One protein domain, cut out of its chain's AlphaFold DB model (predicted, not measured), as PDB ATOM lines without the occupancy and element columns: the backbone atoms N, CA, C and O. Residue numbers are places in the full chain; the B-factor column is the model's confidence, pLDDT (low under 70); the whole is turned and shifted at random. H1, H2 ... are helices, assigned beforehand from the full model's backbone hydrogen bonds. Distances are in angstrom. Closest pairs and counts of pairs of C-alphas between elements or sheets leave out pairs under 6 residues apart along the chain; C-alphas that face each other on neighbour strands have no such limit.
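Overview. This is residues 35 to 165 of the 175 residues of an uncharacterized protein of Parasulfuritortus cantonensis (UniProt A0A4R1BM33). The chain winds outward as a flat spiral of helices, one layer thick, like a coiled ribbon: H1 lies in the middle, H2, H3 and H4 wrap round it, and H5 to H10 make a wider turn outside them. On this wider turn H7 packs on H2, H9 on H3 and H10 on H4, while H5 swings wide without touching another helix. The printed part has 131 residues, with ten named helices, H1 to H10 in order along the chain, and no named strand; the class is all helix. The whole is loose, with a radius of gyration of the C-alphas of 17.9 A, and flat, with spans of 53 by 43 by 11 A.

Along the chain. H1, residues 35 to 41, begins at C-alpha 35 at (18.489, -47.923, -45.865). After residues 42 to 53, which hold no named element, comes H2, residues 54 to 64, 15.0 A long from first to last C-alpha. H3 is residues 67 to 77, 15.9 A; H4 is residues 80 to 90, 15.6 A; H5 is residues 93 to 103, 16.7 A. H6, residues 105 to 115, 15.6 A, begins at C-alpha 105 at (43.337, -30.507, -41.267). H7 is residues 118 to 129, 16.6 A. H8 is residues 131 to 138 and H9 residues 144 to 153. H10, residues 156 to 165, ends at C-alpha 165 at (21.630, -65.072, -35.944).

Arrangement. H1 touches H3, the closest C-alphas being those of Glu 35 and Ala 72, 5.7 A apart, at a steep tilt of 69 degrees, only just short of about perpendicular. H2 touches H7 at a shallow tilt of 3 degrees, the same way; their closest C-alphas, of Asn 62 and Gln 127, are 6.2 A apart. H2 and H6 only just touch, with 3 pairs of C-alphas within 8 A, the closest those of Pro 54 and Trp 111 at 6.2 A. H3 touches H9 at a shallow tilt of 21 degrees, the same way, with the C-alphas of Ala 71 and Met 146 closest at 5.5 A. H3 and H8 are close but not clearly touching, with the C-alphas of Pro 67 and Trp 137 closest at 5.9 A. H4 touches H10, with the C-alphas of Pro 80 and Trp 162 closest at 5.7 A, at a shallow tilt of 33 degrees, only just short of steep. H5 and H6 meet only through their link, and H1 and H6 are apart. Every O i to N i+4 pair is within hydrogen-bond range in H1, H3, H4, H6, H7, H8, H9 and H10; in H2 it is 6 of 7 and in H5 5 of 7.

Size, cuts and confidence. The two C-alphas farthest apart, those of Met 116 and Pro 156, are 53.2 A apart. The printed part has no cut. The link from H1 to H2 is long, and the other links are tight. The mean pLDDT of the printed part is 91.3, and no printed residue is under 70.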
ATOM      1  N   GLU A  35      17.897 -46.658 -46.306       88.69
ATOM      2  CA  GLU A  35      18.489 -47.923 -45.865       88.69
ATOM      3  C   GLU A  35      20.011 -47.938 -46.077       88.69
ATOM      4  O   GLU A  35      20.759 -48.421 -45.228       88.69
ATOM      5  N   ALA A  36      20.497 -47.383 -47.191       90.94
ATOM      6  CA  ALA A  36      21.927 -47.274 -47.456       90.94
ATOM      7  C   ALA A  36      22.603 -46.271 -46.505       90.94
ATOM      8  O   ALA A  36      23.705 -46.533 -46.020       90.94
ATOM      9  N   TRP A  37      21.925 -45.164 -46.181       92.56
ATOM     10  CA  TRP A  37      22.377 -44.229 -45.150       92.56
ATOM     11  C   TRP A  37      22.423 -44.871 -43.765       92.56
ATOM     12  O   TRP A  37      23.430 -44.742 -43.074       92.56
ATOM     13  N   LEU A  38      21.391 -45.624 -43.385       92.12
ATOM     14  CA  LEU A  38      21.351 -46.346 -42.116       92.12
ATOM     15  C   LEU A  38      22.478 -47.383 -42.009       92.12
ATOM     16  O   LEU A  38      23.169 -47.444 -40.992       92.12
ATOM     17  N   ASN A  39      22.709 -48.162 -43.070       91.38
ATOM     18  CA  ASN A  39      23.806 -49.130 -43.119       91.38
ATOM     19  C   ASN A  39      25.162 -48.447 -42.925       91.38
ATOM     20  O   ASN A  39      26.001 -48.948 -42.188       91.38
ATOM     21  N   ARG A  40      25.362 -47.281 -43.543       92.56
ATOM     22  CA  ARG A  40      26.586 -46.497 -43.374       92.56
ATOM     23  C   ARG A  40      26.732 -45.935 -41.962       92.56
ATOM     24  O   ARG A  40      27.820 -45.985 -41.409       92.56
ATOM     25  N   MET A  41      25.656 -45.422 -41.369       92.56
ATOM     26  CA  MET A  41      25.672 -44.874 -40.005       92.56
ATOM     27  C   MET A  41      25.929 -45.942 -38.935       92.56
ATOM     28  O   MET A  41      26.495 -45.638 -37.889       92.56
ATOM     29  N   THR A  42      25.537 -47.184 -39.204       92.81
ATOM     30  CA  THR A  42      25.763 -48.341 -38.321       92.81
ATOM     31  C   THR A  42      27.054 -49.103 -38.644       92.81
ATOM     32  O   THR A  42      27.390 -50.076 -37.971       92.81
ATOM     33  N   ASP A  43      27.818 -48.658 -39.640       93.88
ATOM     34  CA  ASP A  43      29.143 -49.181 -39.957       93.88
ATOM     35  C   ASP A  43      30.224 -48.285 -39.339       93.88
ATOM     36  O   ASP A  43      30.496 -47.194 -39.834       93.88
ATOM     37  N   PHE A  44      30.880 -48.736 -38.270       94.75
ATOM     38  CA  PHE A  44      31.914 -47.961 -37.574       94.75
ATOM     39  C   PHE A  44      33.151 -47.651 -38.422       94.75
ATOM     40  O   PHE A  44      33.930 -46.775 -38.054       94.75
ATOM     41  N   THR A  45      33.318 -48.304 -39.572       94.69
ATOM     42  CA  THR A  45      34.376 -47.968 -40.529       94.69
ATOM     43  C   THR A  45      34.028 -46.749 -41.392       94.69
ATOM     44  O   THR A  45      34.915 -46.181 -42.022       94.69
ATOM     45  N   GLN A  46      32.758 -46.316 -41.427       93.00
ATOM     46  CA  GLN A  46      32.276 -45.244 -42.315       93.00
ATOM     47  C   GLN A  46      31.237 -44.297 -41.690       93.00
ATOM     48  O   GLN A  46      30.844 -43.319 -42.332       93.00
ATOM     49  N   ASN A  47      30.774 -44.539 -40.464       93.62
ATOM     50  CA  ASN A  47      29.653 -43.835 -39.822       93.62
ATOM     51  C   ASN A  47      29.825 -42.314 -39.699       93.62
ATOM     52  O   ASN A  47      28.839 -41.585 -39.612       93.62
ATOM     53  N   GLN A  48      31.062 -41.826 -39.731       92.81
ATOM     54  CA  GLN A  48      31.391 -40.406 -39.646       92.81
ATOM     55  C   GLN A  48      31.558 -39.739 -41.016       92.81
ATOM     56  O   GLN A  48      31.693 -38.521 -41.084       92.81
ATOM     57  N   SER A  49      31.533 -40.505 -42.110       90.88
ATOM     58  CA  SER A  49      31.836 -40.015 -43.464       90.88
ATOM     59  C   SER A  49      30.983 -38.825 -43.911       90.88
ATOM     60  O   SER A  49      31.491 -37.955 -44.611       90.88
ATOM     61  N   ALA A  50      29.724 -38.734 -43.467       93.62
ATOM     62  CA  ALA A  50      28.853 -37.600 -43.776       93.62
ATOM     63  C   ALA A  50      29.377 -36.263 -43.239       93.62
ATOM     64  O   ALA A  50      29.163 -35.228 -43.858       93.62
ATOM     65  N   TYR A  51      30.079 -36.278 -42.109       94.38
ATOM     66  CA  TYR A  51      30.566 -35.067 -41.449       94.38
ATOM     67  C   TYR A  51      31.965 -34.658 -41.909       94.38
ATOM     68  O   TYR A  51      32.423 -33.565 -41.591       94.38
ATOM     69  N   LYS A  52      32.659 -35.518 -42.656       94.00
ATOM     70  CA  LYS A  52      34.019 -35.255 -43.147       94.00
ATOM     71  C   LYS A  52      34.040 -34.458 -44.447       94.00
ATOM     72  O   LYS A  52      35.090 -33.970 -44.864       94.00
ATOM     73  N   ASP A  53      32.889 -34.344 -45.104       93.94
ATOM     74  CA  ASP A  53      32.743 -33.578 -46.331       93.94
ATOM     75  C   ASP A  53      31.386 -32.855 -46.364       93.94
ATOM     76  O   ASP A  53      30.344 -33.520 -46.361       93.94
ATOM     77  N   PRO A  54      31.358 -31.513 -46.445       93.88
ATOM     78  CA  PRO A  54      30.113 -30.743 -46.484       93.88
ATOM     79  C   PRO A  54      29.219 -31.112 -47.680       93.88
ATOM     80  O   PRO A  54      27.996 -31.013 -47.588       93.88
ATOM     81  N   LYS A  55      29.788 -31.608 -48.789       91.25
ATOM     82  CA  LYS A  55      29.004 -32.066 -49.950       91.25
ATOM     83  C   LYS A  55      28.293 -33.391 -49.700       91.25
ATOM     84  O   LYS A  55      27.279 -33.662 -50.332       91.25
ATOM     85  N   VAL A  56      28.818 -34.217 -48.796       93.12
ATOM     86  CA  VAL A  56      28.193 -35.476 -48.365       93.12
ATOM     87  C   VAL A  56      27.239 -35.222 -47.193       93.12
ATOM     88  O   VAL A  56      26.227 -35.910 -47.062       93.12
ATOM     89  N   PHE A  57      27.501 -34.185 -46.397       94.06
ATOM     90  CA  PHE A  57      26.624 -33.749 -45.317       94.06
ATOM     91  C   PHE A  57      25.237 -33.333 -45.815       94.06
ATOM     92  O   PHE A  57      24.247 -33.727 -45.217       94.06
ATOM     93  N   VAL A  58      25.131 -32.577 -46.911       92.38
ATOM     94  CA  VAL A  58      23.828 -32.135 -47.452       92.38
ATOM     95  C   VAL A  58      22.890 -33.309 -47.796       92.38
ATOM     96  O   VAL A  58      21.761 -33.325 -47.299       92.38
ATOM     97  N   PRO A  59      23.294 -34.318 -48.596       91.88
ATOM     98  CA  PRO A  59      22.445 -35.476 -48.868       91.88
ATOM     99  C   PRO A  59      22.210 -36.350 -47.628       91.88
ATOM    100  O   PRO A  59      21.134 -36.930 -47.507       91.88
ATOM    101  N   TRP A  60      23.159 -36.415 -46.686       93.81
ATOM    102  CA  TRP A  60      22.924 -37.052 -45.385       93.81
ATOM    103  C   TRP A  60      21.831 -36.326 -44.592       93.81
ATOM    104  O   TRP A  60      20.879 -36.955 -44.142       93.81
ATOM    105  N   PHE A  61      21.936 -35.002 -44.476       93.75
ATOM    106  CA  PHE A  61      20.991 -34.138 -43.776       93.75
ATOM    107  C   PHE A  61      19.596 -34.244 -44.389       93.75
ATOM    108  O   PHE A  61      18.602 -34.363 -43.672       93.75
ATOM    109  N   ASN A  62      19.522 -34.266 -45.723       92.00
ATOM    110  CA  ASN A  62      18.300 -34.586 -46.444       92.00
ATOM    111  C   ASN A  62      17.737 -35.928 -45.963       92.00
ATOM    112  O   ASN A  62      16.637 -35.946 -45.420       92.00
ATOM    113  N   ALA A  63      18.506 -37.013 -46.073       91.94
ATOM    114  CA  ALA A  63      18.032 -38.346 -45.729       91.94
ATOM    115  C   ALA A  63      17.548 -38.463 -44.275       91.94
ATOM    116  O   ALA A  63      16.458 -38.977 -44.051       91.94
ATOM    117  N   VAL A  64      18.300 -37.961 -43.289       92.25
ATOM    118  CA  VAL A  64      17.935 -38.097 -41.863       92.25
ATOM    119  C   VAL A  64      16.738 -37.240 -41.445       92.25
ATOM    120  O   VAL A  64      16.173 -37.465 -40.381       92.25
ATOM    121  N   THR A  65      16.337 -36.273 -42.271       91.88
ATOM    122  CA  THR A  65      15.151 -35.433 -42.038       91.88
ATOM    123  C   THR A  65      13.917 -35.905 -42.820       91.88
ATOM    124  O   THR A  65      12.856 -35.281 -42.736       91.88
ATOM    125  N   GLU A  66      14.028 -37.000 -43.576       90.56
ATOM    126  CA  GLU A  66      12.897 -37.643 -44.248       90.56
ATOM    127  C   GLU A  66      12.177 -38.624 -43.300       90.56
ATOM    128  O   GLU A  66      12.829 -39.371 -42.564       90.56
ATOM    129  N   PRO A  67      10.835 -38.721 -43.352       89.56
ATOM    130  CA  PRO A  67      10.082 -39.649 -42.504       89.56
ATOM    131  C   PRO A  67      10.449 -41.117 -42.785       89.56
ATOM    132  O   PRO A  67      10.546 -41.935 -41.869       89.56
ATOM    133  N   GLY A  68      10.745 -41.443 -44.049       88.56
ATOM    134  CA  GLY A  68      11.139 -42.790 -44.467       88.56
ATOM    135  C   GLY A  68      12.444 -43.281 -43.830       88.56
ATOM    136  O   GLY A  68      12.652 -44.490 -43.737       88.56
ATOM    137  N   PHE A  69      13.304 -42.376 -43.352       91.75
ATOM    138  CA  PHE A  69      14.516 -42.746 -42.622       91.75
ATOM    139  C   PHE A  69      14.208 -43.369 -41.263       91.75
ATOM    140  O   PHE A  69      14.820 -44.370 -40.902       91.75
ATOM    141  N   TYR A  70      13.200 -42.867 -40.552       90.75
ATOM    142  CA  TYR A  70      12.784 -43.437 -39.270       90.75
ATOM    143  C   TYR A  70      12.118 -44.803 -39.440       90.75
ATOM    144  O   TYR A  70      12.380 -45.714 -38.656       90.75
ATOM    145  N   ALA A  71      11.331 -44.988 -40.504       89.06
ATOM    146  CA  ALA A  71      10.781 -46.299 -40.846       89.06
ATOM    147  C   ALA A  71      11.890 -47.301 -41.223       89.06
ATOM    148  O   ALA A  71      11.854 -48.459 -40.802       89.06
ATOM    149  N   ALA A  72      12.900 -46.865 -41.983       89.31
ATOM    150  CA  ALA A  72      14.071 -47.687 -42.287       89.31
ATOM    151  C   ALA A  72      14.861 -48.032 -41.015       89.31
ATOM    152  O   ALA A  72      15.237 -49.185 -40.835       89.31
ATOM    153  N   MET A  73      15.058 -47.066 -40.112       91.12
ATOM    154  CA  MET A  73      15.721 -47.269 -38.824       91.12
ATOM    155  C   MET A  73      14.982 -48.293 -37.965       91.12
ATOM    156  O   MET A  73      15.603 -49.236 -37.483       91.12
ATOM    157  N   GLY A  74      13.663 -48.157 -37.820       89.44
ATOM    158  CA  GLY A  74      12.861 -49.104 -37.053       89.44
ATOM    159  C   GLY A  74      12.921 -50.520 -37.630       89.44
ATOM    160  O   GLY A  74      13.170 -51.465 -36.890       89.44
ATOM    161  N   ASN A  75      12.808 -50.675 -38.954       86.94
ATOM    162  CA  ASN A  75      12.996 -51.980 -39.599       86.94
ATOM    163  C   ASN A  75      14.429 -52.520 -39.427       86.94
ATOM    164  O   ASN A  75      14.611 -53.707 -39.160       86.94
ATOM    165  N   GLY A  76      15.447 -51.666 -39.551       86.69
ATOM    166  CA  GLY A  76      16.853 -52.048 -39.415       86.69
ATOM    167  C   GLY A  76      17.228 -52.493 -38.001       86.69
ATOM    168  O   GLY A  76      18.014 -53.422 -37.851       86.69
ATOM    169  N   MET A  77      16.628 -51.901 -36.963       86.00
ATOM    170  CA  MET A  77      16.812 -52.334 -35.569       86.00
ATOM    171  C   MET A  77      16.294 -53.752 -35.317       86.00
ATOM    172  O   MET A  77      16.803 -54.452 -34.444       86.00
ATOM    173  N   MET A  78      15.294 -54.190 -36.080       86.81
ATOM    174  CA  MET A  78      14.725 -55.527 -35.944       86.81
ATOM    175  C   MET A  78      15.504 -56.589 -36.735       86.81
ATOM    176  O   MET A  78      15.247 -57.781 -36.548       86.81
ATOM    177  N   ASP A  79      16.450 -56.190 -37.595       87.00
ATOM    178  CA  ASP A  79      17.256 -57.103 -38.405       87.00
ATOM    179  C   ASP A  79      18.530 -57.562 -37.660       87.00
ATOM    180  O   ASP A  79      19.484 -56.786 -37.504       87.00
ATOM    181  N   PRO A  80      18.625 -58.844 -37.253       87.75
ATOM    182  CA  PRO A  80      19.822 -59.364 -36.596       87.75
ATOM    183  C   PRO A  80      21.078 -59.312 -37.482       87.75
ATOM    184  O   PRO A  80      22.204 -59.256 -36.972       87.75
ATOM    185  N   ALA A  81      20.926 -59.328 -38.811       86.50
ATOM    186  CA  ALA A  81      22.064 -59.218 -39.718       86.50
ATOM    187  C   ALA A  81      22.708 -57.823 -39.646       86.50
ATOM    188  O   ALA A  81      23.936 -57.713 -39.625       86.50
ATOM    189  N   GLY A  82      21.899 -56.764 -39.529       88.62
ATOM    190  CA  GLY A  82      22.376 -55.401 -39.289       88.62
ATOM    191  C   GLY A  82      23.174 -55.291 -37.988       88.62
ATOM    192  O   GLY A  82      24.301 -54.793 -37.994       88.62
ATOM    193  N   TRP A  83      22.655 -55.860 -36.893       87.88
ATOM    194  CA  TRP A  83      23.331 -55.855 -35.590       87.88
ATOM    195  C   TRP A  83      24.696 -56.554 -35.620       87.88
ATOM    196  O   TRP A  83      25.703 -56.025 -35.151       87.88
ATOM    197  N   THR A  84      24.764 -57.742 -36.224       88.06
ATOM    198  CA  THR A  84      26.029 -58.487 -36.343       88.06
ATOM    199  C   THR A  84      27.030 -57.820 -37.287       88.06
ATOM    200  O   THR A  84      28.240 -58.004 -37.118       88.06
ATOM    201  N   ARG A  85      26.574 -57.050 -38.283       88.81
ATOM    202  CA  ARG A  85      27.451 -56.208 -39.110       88.81
ATOM    203  C   ARG A  85      28.023 -55.059 -38.291       88.81
ATOM    204  O   ARG A  85      29.235 -54.879 -38.312       88.81
ATOM    205  N   MET A  86      27.183 -54.355 -37.537       91.75
ATOM    206  CA  MET A  86      27.594 -53.253 -36.665       91.75
ATOM    207  C   MET A  86      28.623 -53.700 -35.615       91.75
ATOM    208  O   MET A  86      29.670 -53.081 -35.466       91.75
ATOM    209  N   MET A  87      28.373 -54.818 -34.928       90.31
ATOM    210  CA  MET A  87      29.345 -55.375 -33.976       90.31
ATOM    211  C   MET A  87      30.660 -55.761 -34.662       90.31
ATOM    212  O   MET A  87      31.735 -55.561 -34.109       90.31
ATOM    213  N   GLY A  88      30.577 -56.296 -35.885       90.81
ATOM    214  CA  GLY A  88      31.755 -56.626 -36.681       90.81
ATOM    215  C   GLY A  88      32.567 -55.395 -37.084       90.81
ATOM    216  O   GLY A  88      33.785 -55.428 -36.964       90.81
ATOM    217  N   SER A  89      31.908 -54.319 -37.522       93.88
ATOM    218  CA  SER A  89      32.586 -53.087 -37.936       93.88
ATOM    219  C   SER A  89      33.230 -52.358 -36.763       93.88
ATOM    220  O   SER A  89      34.290 -51.772 -36.933       93.88
ATOM    221  N   MET A  90      32.656 -52.435 -35.559       91.81
ATOM    222  CA  MET A  90      33.273 -51.866 -34.353       91.81
ATOM    223  C   MET A  90      34.613 -52.533 -34.006       91.81
ATOM    224  O   MET A  90      35.519 -51.874 -33.505       91.81
ATOM    225  N   MET A  91      34.748 -53.835 -34.275       91.56
ATOM    226  CA  MET A  91      35.991 -54.584 -34.051       91.56
ATOM    227  C   MET A  91      36.971 -54.485 -35.229       91.56
ATOM    228  O   MET A  91      38.082 -55.010 -35.145       91.56
ATOM    229  N   ASP A  92      36.570 -53.844 -36.326       93.75
ATOM    230  CA  ASP A  92      37.407 -53.682 -37.506       93.75
ATOM    231  C   ASP A  92      38.499 -52.627 -37.237       93.75
ATOM    232  O   ASP A  92      38.187 -51.521 -36.787       93.75
ATOM    233  N   PRO A  93      39.783 -52.905 -37.536       92.75
ATOM    234  CA  PRO A  93      40.857 -51.917 -37.414       92.75
ATOM    235  C   PRO A  93      40.572 -50.600 -38.155       92.75
ATOM    236  O   PRO A  93      41.000 -49.526 -37.722       92.75
ATOM    237  N   ASN A  94      39.812 -50.656 -39.252       94.44
ATOM    238  CA  ASN A  94      39.424 -49.485 -40.027       94.44
ATOM    239  C   ASN A  94      38.451 -48.565 -39.280       94.44
ATOM    240  O   ASN A  94      38.363 -47.393 -39.635       94.44
ATOM    241  N   ALA A  95      37.773 -49.019 -38.221       94.88
ATOM    242  CA  ALA A  95      36.985 -48.131 -37.365       94.88
ATOM    243  C   ALA A  95      37.871 -47.109 -36.634       94.88
ATOM    244  O   ALA A  95      37.525 -45.929 -36.542       94.88
ATOM    245  N   TYR A  96      39.062 -47.523 -36.189       93.56
ATOM    246  CA  TYR A  96      40.041 -46.607 -35.601       93.56
ATOM    247  C   TYR A  96      40.605 -45.650 -36.646       93.56
ATOM    248  O   TYR A  96      40.761 -44.464 -36.365       93.56
ATOM    249  N   ARG A  97      40.855 -46.140 -37.867       92.81
ATOM    250  CA  ARG A  97      41.263 -45.287 -38.993       92.81
ATOM    251  C   ARG A  97      40.199 -44.235 -39.310       92.81
ATOM    252  O   ARG A  97      40.533 -43.065 -39.446       92.81
ATOM    253  N   ASN A  98      38.930 -44.634 -39.356       94.31
ATOM    254  CA  ASN A  98      37.798 -43.735 -39.558       94.31
ATOM    255  C   ASN A  98      37.771 -42.631 -38.487       94.31
ATOM    256  O   ASN A  98      37.575 -41.470 -38.829       94.31
ATOM    257  N   MET A  99      38.059 -42.943 -37.222       92.00
ATOM    258  CA  MET A  99      38.202 -41.906 -36.195       92.00
ATOM    259  C   MET A  99      39.455 -41.036 -36.403       92.00
ATOM    260  O   MET A  99      39.386 -39.816 -36.281       92.00
ATOM    261  N   ALA A 100      40.595 -41.642 -36.741       94.31
ATOM    262  CA  ALA A 100      41.868 -40.941 -36.914       94.31
ATOM    263  C   ALA A 100      41.845 -39.910 -38.056       94.31
ATOM    264  O   ALA A 100      42.556 -38.914 -37.983       94.31
ATOM    265  N   GLU A 101      41.005 -40.105 -39.078       92.69
ATOM    266  CA  GLU A 101      40.818 -39.133 -40.165       92.69
ATOM    267  C   GLU A 101      40.389 -37.746 -39.669       92.69
ATOM    268  O   GLU A 101      40.689 -36.765 -40.333       92.69
ATOM    269  N   TRP A 102      39.765 -37.622 -38.492       93.94
ATOM    270  CA  TRP A 102      39.456 -36.311 -37.903       93.94
ATOM    271  C   TRP A 102      40.683 -35.485 -37.528       93.94
ATOM    272  O   TRP A 102      40.566 -34.276 -37.367       93.94
ATOM    273  N   ALA A 103      41.858 -36.101 -37.415       94.75
ATOM    274  CA  ALA A 103      43.104 -35.362 -37.257       94.75
ATOM    275  C   ALA A 103      43.564 -34.689 -38.566       94.75
ATOM    276  O   ALA A 103      44.506 -33.899 -38.534       94.75
ATOM    277  N   ASP A 104      42.932 -34.985 -39.711       94.44
ATOM    278  CA  ASP A 104      43.272 -34.370 -40.991       94.44
ATOM    279  C   ASP A 104      42.791 -32.902 -41.041       94.44
ATOM    280  O   ASP A 104      41.578 -32.646 -41.055       94.44
ATOM    281  N   PRO A 105      43.706 -31.915 -41.139       94.69
ATOM    282  CA  PRO A 105      43.337 -30.507 -41.267       94.69
ATOM    283  C   PRO A 105      42.468 -30.222 -42.504       94.69
ATOM    284  O   PRO A 105      41.679 -29.274 -42.498       94.69
ATOM    285  N   ASN A 106      42.557 -31.044 -43.556       95.75
ATOM    286  CA  ASN A 106      41.789 -30.861 -44.786       95.75
ATOM    287  C   ASN A 106      40.276 -30.928 -44.554       95.75
ATOM    288  O   ASN A 106      39.530 -30.234 -45.246       95.75
ATOM    289  N   ILE A 107      39.804 -31.717 -43.582       95.56
ATOM    290  CA  ILE A 107      38.374 -31.787 -43.245       95.56
ATOM    291  C   ILE A 107      37.874 -30.411 -42.799       95.56
ATOM    292  O   ILE A 107      36.849 -29.926 -43.277       95.56
ATOM    293  N   TYR A 108      38.631 -29.739 -41.935       95.94
ATOM    294  CA  TYR A 108      38.282 -28.412 -41.435       95.94
ATOM    295  C   TYR A 108      38.363 -27.349 -42.529       95.94
ATOM    296  O   TYR A 108      37.495 -26.482 -42.603       95.94
ATOM    297  N   MET A 109      39.346 -27.451 -43.429       96.62
ATOM    298  CA  MET A 109      39.449 -26.557 -44.588       96.62
ATOM    299  C   MET A 109      38.236 -26.680 -45.517       96.62
ATOM    300  O   MET A 109      37.722 -25.665 -45.990       96.62
ATOM    301  N   LYS A 110      37.716 -27.897 -45.737       95.75
ATOM    302  CA  LYS A 110      36.470 -28.099 -46.497       95.75
ATOM    303  C   LYS A 110      35.281 -27.409 -45.830       95.75
ATOM    304  O   LYS A 110      34.493 -26.765 -46.516       95.75
ATOM    305  N   TRP A 111      35.154 -27.518 -44.508       95.88
ATOM    306  CA  TRP A 111      34.085 -26.855 -43.756       95.88
ATOM    307  C   TRP A 111      34.217 -25.333 -43.743       95.88
ATOM    308  O   TRP A 111      33.212 -24.643 -43.886       95.88
ATOM    309  N   MET A 112      35.438 -24.808 -43.646       96.62
ATOM    310  CA  MET A 112      35.700 -23.377 -43.793       96.62
ATOM    311  C   MET A 112      35.242 -22.879 -45.168       96.62
ATOM    312  O   MET A 112      34.503 -21.902 -45.248       96.62
ATOM    313  N   ALA A 113      35.612 -23.588 -46.239       95.38
ATOM    314  CA  ALA A 113      35.172 -23.255 -47.591       95.38
ATOM    315  C   ALA A 113      33.641 -23.321 -47.733       95.38
ATOM    316  O   ALA A 113      33.046 -22.424 -48.322       95.38
ATOM    317  N   ALA A 114      32.992 -24.335 -47.151       96.25
ATOM    318  CA  ALA A 114      31.534 -24.456 -47.169       96.25
ATOM    319  C   ALA A 114      30.831 -23.329 -46.401       96.25
ATOM    320  O   ALA A 114      29.812 -22.829 -46.863       96.25
ATOM    321  N   GLY A 115      31.383 -22.886 -45.268       94.81
ATOM    322  CA  GLY A 115      30.840 -21.757 -44.506       94.81
ATOM    323  C   GLY A 115      30.944 -20.415 -45.239       94.81
ATOM    324  O   GLY A 115      30.200 -19.487 -44.938       94.81
ATOM    325  N   MET A 116      31.837 -20.312 -46.223       96.31
ATOM    326  CA  MET A 116      31.948 -19.149 -47.105       96.31
ATOM    327  C   MET A 116      31.116 -19.288 -48.388       96.31
ATOM    328  O   MET A 116      31.010 -18.316 -49.133       96.31
ATOM    329  N   ASP A 117      30.538 -20.463 -48.660       95.31
ATOM    330  CA  ASP A 117      29.736 -20.735 -49.853       95.31
ATOM    331  C   ASP A 117      28.241 -20.519 -49.560       95.31
ATOM    332  O   ASP A 117      27.623 -21.313 -48.842       95.31
ATOM    333  N   PRO A 118      27.600 -19.491 -50.147       94.00
ATOM    334  CA  PRO A 118      26.166 -19.272 -49.981       94.00
ATOM    335  C   PRO A 118      25.317 -20.477 -50.414       94.00
ATOM    336  O   PRO A 118      24.271 -20.735 -49.814       94.00
ATOM    337  N   ASN A 119      25.773 -21.251 -51.410       94.50
ATOM    338  CA  ASN A 119      25.024 -22.395 -51.932       94.50
ATOM    339  C   ASN A 119      24.851 -23.501 -50.890       94.50
ATOM    340  O   ASN A 119      23.843 -24.210 -50.916       94.50
ATOM    341  N   PHE A 120      25.800 -23.645 -49.961       94.81
ATOM    342  CA  PHE A 120      25.702 -24.615 -48.875       94.81
ATOM    343  C   PHE A 120      24.472 -24.334 -47.999       94.81
ATOM    344  O   PHE A 120      23.652 -25.223 -47.759       94.81
ATOM    345  N   TYR A 121      24.285 -23.076 -47.595       93.94
ATOM    346  CA  TYR A 121      23.132 -22.653 -46.800       93.94
ATOM    347  C   TYR A 121      21.827 -22.725 -47.586       93.94
ATOM    348  O   TYR A 121      20.815 -23.169 -47.042       93.94
ATOM    349  N   THR A 122      21.846 -22.340 -48.865       94.50
ATOM    350  CA  THR A 122      20.677 -22.483 -49.741       94.50
ATOM    351  C   THR A 122      20.231 -23.940 -49.816       94.50
ATOM    352  O   THR A 122      19.054 -24.213 -49.609       94.50
ATOM    353  N   ALA A 123      21.155 -24.883 -50.020       92.69
ATOM    354  CA  ALA A 123      20.824 -26.303 -50.094       92.69
ATOM    355  C   ALA A 123      20.190 -26.832 -48.796       92.69
ATOM    356  O   ALA A 123      19.198 -27.561 -48.847       92.69
ATOM    357  N   LEU A 124      20.713 -26.433 -47.629       93.44
ATOM    358  CA  LEU A 124      20.128 -26.802 -46.336       93.44
ATOM    359  C   LEU A 124      18.733 -26.197 -46.140       93.44
ATOM    360  O   LEU A 124      17.809 -26.904 -45.736       93.44
ATOM    361  N   LEU A 125      18.561 -24.910 -46.456       93.56
ATOM    362  CA  LEU A 125      17.282 -24.221 -46.300       93.56
ATOM    363  C   LEU A 125      16.212 -24.820 -47.215       93.56
ATOM    364  O   LEU A 125      15.132 -25.159 -46.739       93.56
ATOM    365  N   THR A 126      16.533 -25.019 -48.496       91.31
ATOM    366  CA  THR A 126      15.632 -25.656 -49.466       91.31
ATOM    367  C   THR A 126      15.161 -27.016 -48.966       91.31
ATOM    368  O   THR A 126      13.979 -27.333 -49.069       91.31
ATOM    369  N   GLN A 127      16.060 -27.792 -48.359       88.81
ATOM    370  CA  GLN A 127      15.724 -29.101 -47.820       88.81
ATOM    371  C   GLN A 127      14.761 -29.033 -46.626       88.81
ATOM    372  O   GLN A 127      13.974 -29.958 -46.422       88.81
ATOM    373  N   MET A 128      14.813 -27.978 -45.812       88.56
ATOM    374  CA  MET A 128      13.901 -27.800 -44.675       88.56
ATOM    375  C   MET A 128      12.539 -27.240 -45.087       88.56
ATOM    376  O   MET A 128      11.540 -27.527 -44.431       88.56
ATOM    377  N   THR A 129      12.489 -26.469 -46.171       90.50
ATOM    378  CA  THR A 129      11.261 -25.832 -46.659       90.50
ATOM    379  C   THR A 129      10.595 -26.584 -47.810       90.50
ATOM    380  O   THR A 129       9.640 -26.058 -48.373       90.50
ATOM    381  N   ASP A 130      11.079 -27.774 -48.185       92.38
ATOM    382  CA  ASP A 130      10.497 -28.577 -49.268       92.38
ATOM    383  C   ASP A 130       9.024 -28.926 -48.950       92.38
ATOM    384  O   ASP A 130       8.759 -29.715 -48.031       92.38
ATOM    385  N   PRO A 131       8.046 -28.392 -49.714       89.56
ATOM    386  CA  PRO A 131       6.634 -28.714 -49.520       89.56
ATOM    387  C   PRO A 131       6.353 -30.212 -49.693       89.56
ATOM    388  O   PRO A 131       5.482 -30.769 -49.024       89.56
ATOM    389  N   GLY A 132       7.116 -30.882 -50.565       92.00
ATOM    390  CA  GLY A 132       7.028 -32.319 -50.782       92.00
ATOM    391  C   GLY A 132       7.398 -33.104 -49.528       92.00
ATOM    392  O   GLY A 132       6.673 -34.021 -49.143       92.00
ATOM    393  N   LYS A 133       8.469 -32.709 -48.833       91.19
ATOM    394  CA  LYS A 133       8.840 -33.300 -47.543       91.19
ATOM    395  C   LYS A 133       7.750 -33.090 -46.490       91.19
ATOM    396  O   LYS A 133       7.396 -34.044 -45.798       91.19
ATOM    397  N   MET A 134       7.197 -31.882 -46.368       91.81
ATOM    398  CA  MET A 134       6.114 -31.621 -45.406       91.81
ATOM    399  C   MET A 134       4.898 -32.513 -45.674       91.81
ATOM    400  O   MET A 134       4.333 -33.085 -44.743       91.81
ATOM    401  N   MET A 135       4.544 -32.706 -46.948       94.00
ATOM    402  CA  MET A 135       3.478 -33.625 -47.336       94.00
ATOM    403  C   MET A 135       3.805 -35.079 -46.969       94.00
ATOM    404  O   MET A 135       2.944 -35.774 -46.438       94.00
ATOM    405  N   ARG A 136       5.046 -35.544 -47.182       91.81
ATOM    406  CA  ARG A 136       5.468 -36.894 -46.756       91.81
ATOM    407  C   ARG A 136       5.328 -37.082 -45.246       91.81
ATOM    408  O   ARG A 136       4.870 -38.135 -44.818       91.81
ATOM    409  N   TRP A 137       5.670 -36.073 -44.443       92.00
ATOM    410  CA  TRP A 137       5.441 -36.105 -42.994       92.00
ATOM    411  C   TRP A 137       3.950 -36.148 -42.647       92.00
ATOM    412  O   TRP A 137       3.543 -36.975 -41.834       92.00
ATOM    413  N   ALA A 138       3.125 -35.322 -43.295       93.00
ATOM    414  CA  ALA A 138       1.675 -35.330 -43.099       93.00
ATOM    415  C   ALA A 138       1.040 -36.682 -43.475       93.00
ATOM    416  O   ALA A 138       0.100 -37.137 -42.827       93.00
ATOM    417  N   MET A 139       1.581 -37.348 -44.495       93.62
ATOM    418  CA  MET A 139       1.142 -38.664 -44.958       93.62
ATOM    419  C   MET A 139       1.835 -39.832 -44.249       93.62
ATOM    420  O   MET A 139       1.515 -40.978 -44.554       93.62
ATOM    421  N   MET A 140       2.743 -39.589 -43.296       90.00
ATOM    422  CA  MET A 140       3.503 -40.653 -42.630       90.00
ATOM    423  C   MET A 140       2.616 -41.761 -42.026       90.00
ATOM    424  O   MET A 140       2.953 -42.930 -42.212       90.00
ATOM    425  N   PRO A 141       1.458 -41.476 -41.387       86.44
ATOM    426  CA  PRO A 141       0.573 -42.538 -40.891       86.44
ATOM    427  C   PRO A 141       0.038 -43.481 -41.986       86.44
ATOM    428  O   PRO A 141      -0.399 -44.595 -41.698       86.44
ATOM    429  N   MET A 142       0.069 -43.052 -43.248       89.00
ATOM    430  CA  MET A 142      -0.341 -43.829 -44.420       89.00
ATOM    431  C   MET A 142       0.853 -44.429 -45.185       89.00
ATOM    432  O   MET A 142       0.643 -45.086 -46.203       89.00
ATOM    433  N   ASP A 143       2.096 -44.232 -44.727       87.81
ATOM    434  CA  ASP A 143       3.295 -44.732 -45.410       87.81
ATOM    435  C   ASP A 143       3.366 -46.277 -45.338       87.81
ATOM    436  O   ASP A 143       3.410 -46.851 -44.240       87.81
ATOM    437  N   PRO A 144       3.433 -46.987 -46.485       85.56
ATOM    438  CA  PRO A 144       3.581 -48.440 -46.527       85.56
ATOM    439  C   PRO A 144       4.776 -48.978 -45.732       85.56
ATOM    440  O   PRO A 144       4.695 -50.080 -45.190       85.56
ATOM    441  N   LYS A 145       5.886 -48.231 -45.631       84.62
ATOM    442  CA  LYS A 145       7.062 -48.656 -44.849       84.62
ATOM    443  C   LYS A 145       6.778 -48.668 -43.348       84.62
ATOM    444  O   LYS A 145       7.259 -49.556 -42.644       84.62
ATOM    445  N   MET A 146       5.976 -47.720 -42.872       87.00
ATOM    446  CA  MET A 146       5.500 -47.652 -41.487       87.00
ATOM    447  C   MET A 146       4.576 -48.835 -41.171       87.00
ATOM    448  O   MET A 146       4.772 -49.528 -40.172       87.00
ATOM    449  N   TRP A 147       3.640 -49.146 -42.070       88.75
ATOM    450  CA  TRP A 147       2.789 -50.335 -41.947       88.75
ATOM    451  C   TRP A 147       3.587 -51.636 -42.003       88.75
ATOM    452  O   TRP A 147       3.361 -52.532 -41.192       88.75
ATOM    453  N   SER A 148       4.560 -51.733 -42.911       86.12
ATOM    454  CA  SER A 148       5.454 -52.887 -43.003       86.12
ATOM    455  C   SER A 148       6.237 -53.092 -41.709       86.12
ATOM    456  O   SER A 148       6.315 -54.223 -41.239       86.12
ATOM    457  N   MET A 149       6.750 -52.020 -41.098       86.88
ATOM    458  CA  MET A 149       7.423 -52.084 -39.799       86.88
ATOM    459  C   MET A 149       6.499 -52.643 -38.714       86.88
ATOM    460  O   MET A 149       6.885 -53.560 -37.992       86.88
ATOM    461  N   MET A 150       5.266 -52.138 -38.624       86.62
ATOM    462  CA  MET A 150       4.292 -52.622 -37.645       86.62
ATOM    463  C   MET A 150       3.909 -54.088 -37.878       86.62
ATOM    464  O   MET A 150       3.746 -54.845 -36.932       86.62
ATOM    465  N   MET A 151       3.785 -54.520 -39.130       89.00
ATOM    466  CA  MET A 151       3.500 -55.923 -39.441       89.00
ATOM    467  C   MET A 151       4.706 -56.827 -39.176       89.00
ATOM    468  O   MET A 151       4.544 -57.963 -38.733       89.00
ATOM    469  N   ASN A 152       5.922 -56.321 -39.392       86.62
ATOM    470  CA  ASN A 152       7.150 -57.060 -39.127       86.62
ATOM    471  C   ASN A 152       7.312 -57.391 -37.640       86.62
ATOM    472  O   ASN A 152       7.736 -58.503 -37.342       86.62
ATOM    473  N   THR A 153       6.922 -56.520 -36.701       83.69
ATOM    474  CA  THR A 153       6.988 -56.843 -35.255       83.69
ATOM    475  C   THR A 153       6.099 -58.026 -34.868       83.69
ATOM    476  O   THR A 153       6.422 -58.764 -33.938       83.69
ATOM    477  N   MET A 154       5.014 -58.257 -35.608       88.06
ATOM    478  CA  MET A 154       4.122 -59.404 -35.430       88.06
ATOM    479  C   MET A 154       4.581 -60.647 -36.208       88.06
ATOM    480  O   MET A 154       3.968 -61.705 -36.091       88.06
ATOM    481  N   ASN A 155       5.655 -60.554 -37.001       89.69
ATOM    482  CA  ASN A 155       6.124 -61.650 -37.837       89.69
ATOM    483  C   ASN A 155       6.930 -62.677 -37.010       89.69
ATOM    484  O   ASN A 155       8.061 -62.382 -36.610       89.69
ATOM    485  N   PRO A 156       6.430 -63.916 -36.808       87.06
ATOM    486  CA  PRO A 156       7.132 -64.940 -36.031       87.06
ATOM    487  C   PRO A 156       8.498 -65.305 -36.634       87.06
ATOM    488  O   PRO A 156       9.442 -65.618 -35.907       87.06
ATOM    489  N   ASN A 157       8.648 -65.192 -37.960       89.81
ATOM    490  CA  ASN A 157       9.911 -65.477 -38.641       89.81
ATOM    491  C   ASN A 157      11.031 -64.520 -38.220       89.81
ATOM    492  O   ASN A 157      12.203 -64.886 -38.292       89.81
ATOM    493  N   MET A 158      10.705 -63.305 -37.774       88.25
ATOM    494  CA  MET A 158      11.710 -62.357 -37.297       88.25
ATOM    495  C   MET A 158      12.390 -62.852 -36.019       88.25
ATOM    496  O   MET A 158      13.614 -62.812 -35.909       88.25
ATOM    497  N   TYR A 159      11.622 -63.419 -35.094       88.81
ATOM    498  CA  TYR A 159      12.153 -64.017 -33.871       88.81
ATOM    499  C   TYR A 159      12.974 -65.278 -34.170       88.81
ATOM    500  O   TYR A 159      14.038 -65.480 -33.583       88.81
ATOM    501  N   MET A 160      12.554 -66.074 -35.161       89.94
ATOM    502  CA  MET A 160      13.360 -67.195 -35.663       89.94
ATOM    503  C   MET A 160      14.699 -66.724 -36.246       89.94
ATOM    504  O   MET A 160      15.729 -67.349 -35.998       89.94
ATOM    505  N   LYS A 161      14.726 -65.597 -36.974       87.06
ATOM    506  CA  LYS A 161      15.981 -65.004 -37.465       87.06
ATOM    507  C   LYS A 161      16.909 -64.606 -36.319       87.06
ATOM    508  O   LYS A 161      18.100 -64.883 -36.409       87.06
ATOM    509  N   TRP A 162      16.390 -64.012 -35.245       88.00
ATOM    510  CA  TRP A 162      17.187 -63.685 -34.055       88.00
ATOM    511  C   TRP A 162      17.753 -64.931 -33.370       88.00
ATOM    512  O   TRP A 162      18.937 -64.962 -33.040       88.00
ATOM    513  N   MET A 163      16.948 -65.988 -33.244       87.56
ATOM    514  CA  MET A 163      17.391 -67.282 -32.714       87.56
ATOM    515  C   MET A 163      18.535 -67.888 -33.545       87.56
ATOM    516  O   MET A 163      19.476 -68.463 -32.999       87.56
ATOM    517  N   MET A 164      18.479 -67.725 -34.870       86.88
ATOM    518  CA  MET A 164      19.466 -68.275 -35.804       86.88
ATOM    519  C   MET A 164      20.656 -67.343 -36.087       86.88
ATOM    520  O   MET A 164      21.644 -67.779 -36.682       86.88
ATOM    521  N   ALA A 165      20.612 -66.083 -35.648       82.25
ATOM    522  CA  ALA A 165      21.630 -65.072 -35.944       82.25
ATOM    523  C   ALA A 165      23.069 -65.467 -35.543       82.25
ATOM    524  O   ALA A 165      23.992 -65.212 -36.322       82.25
TER     525      ALA A 165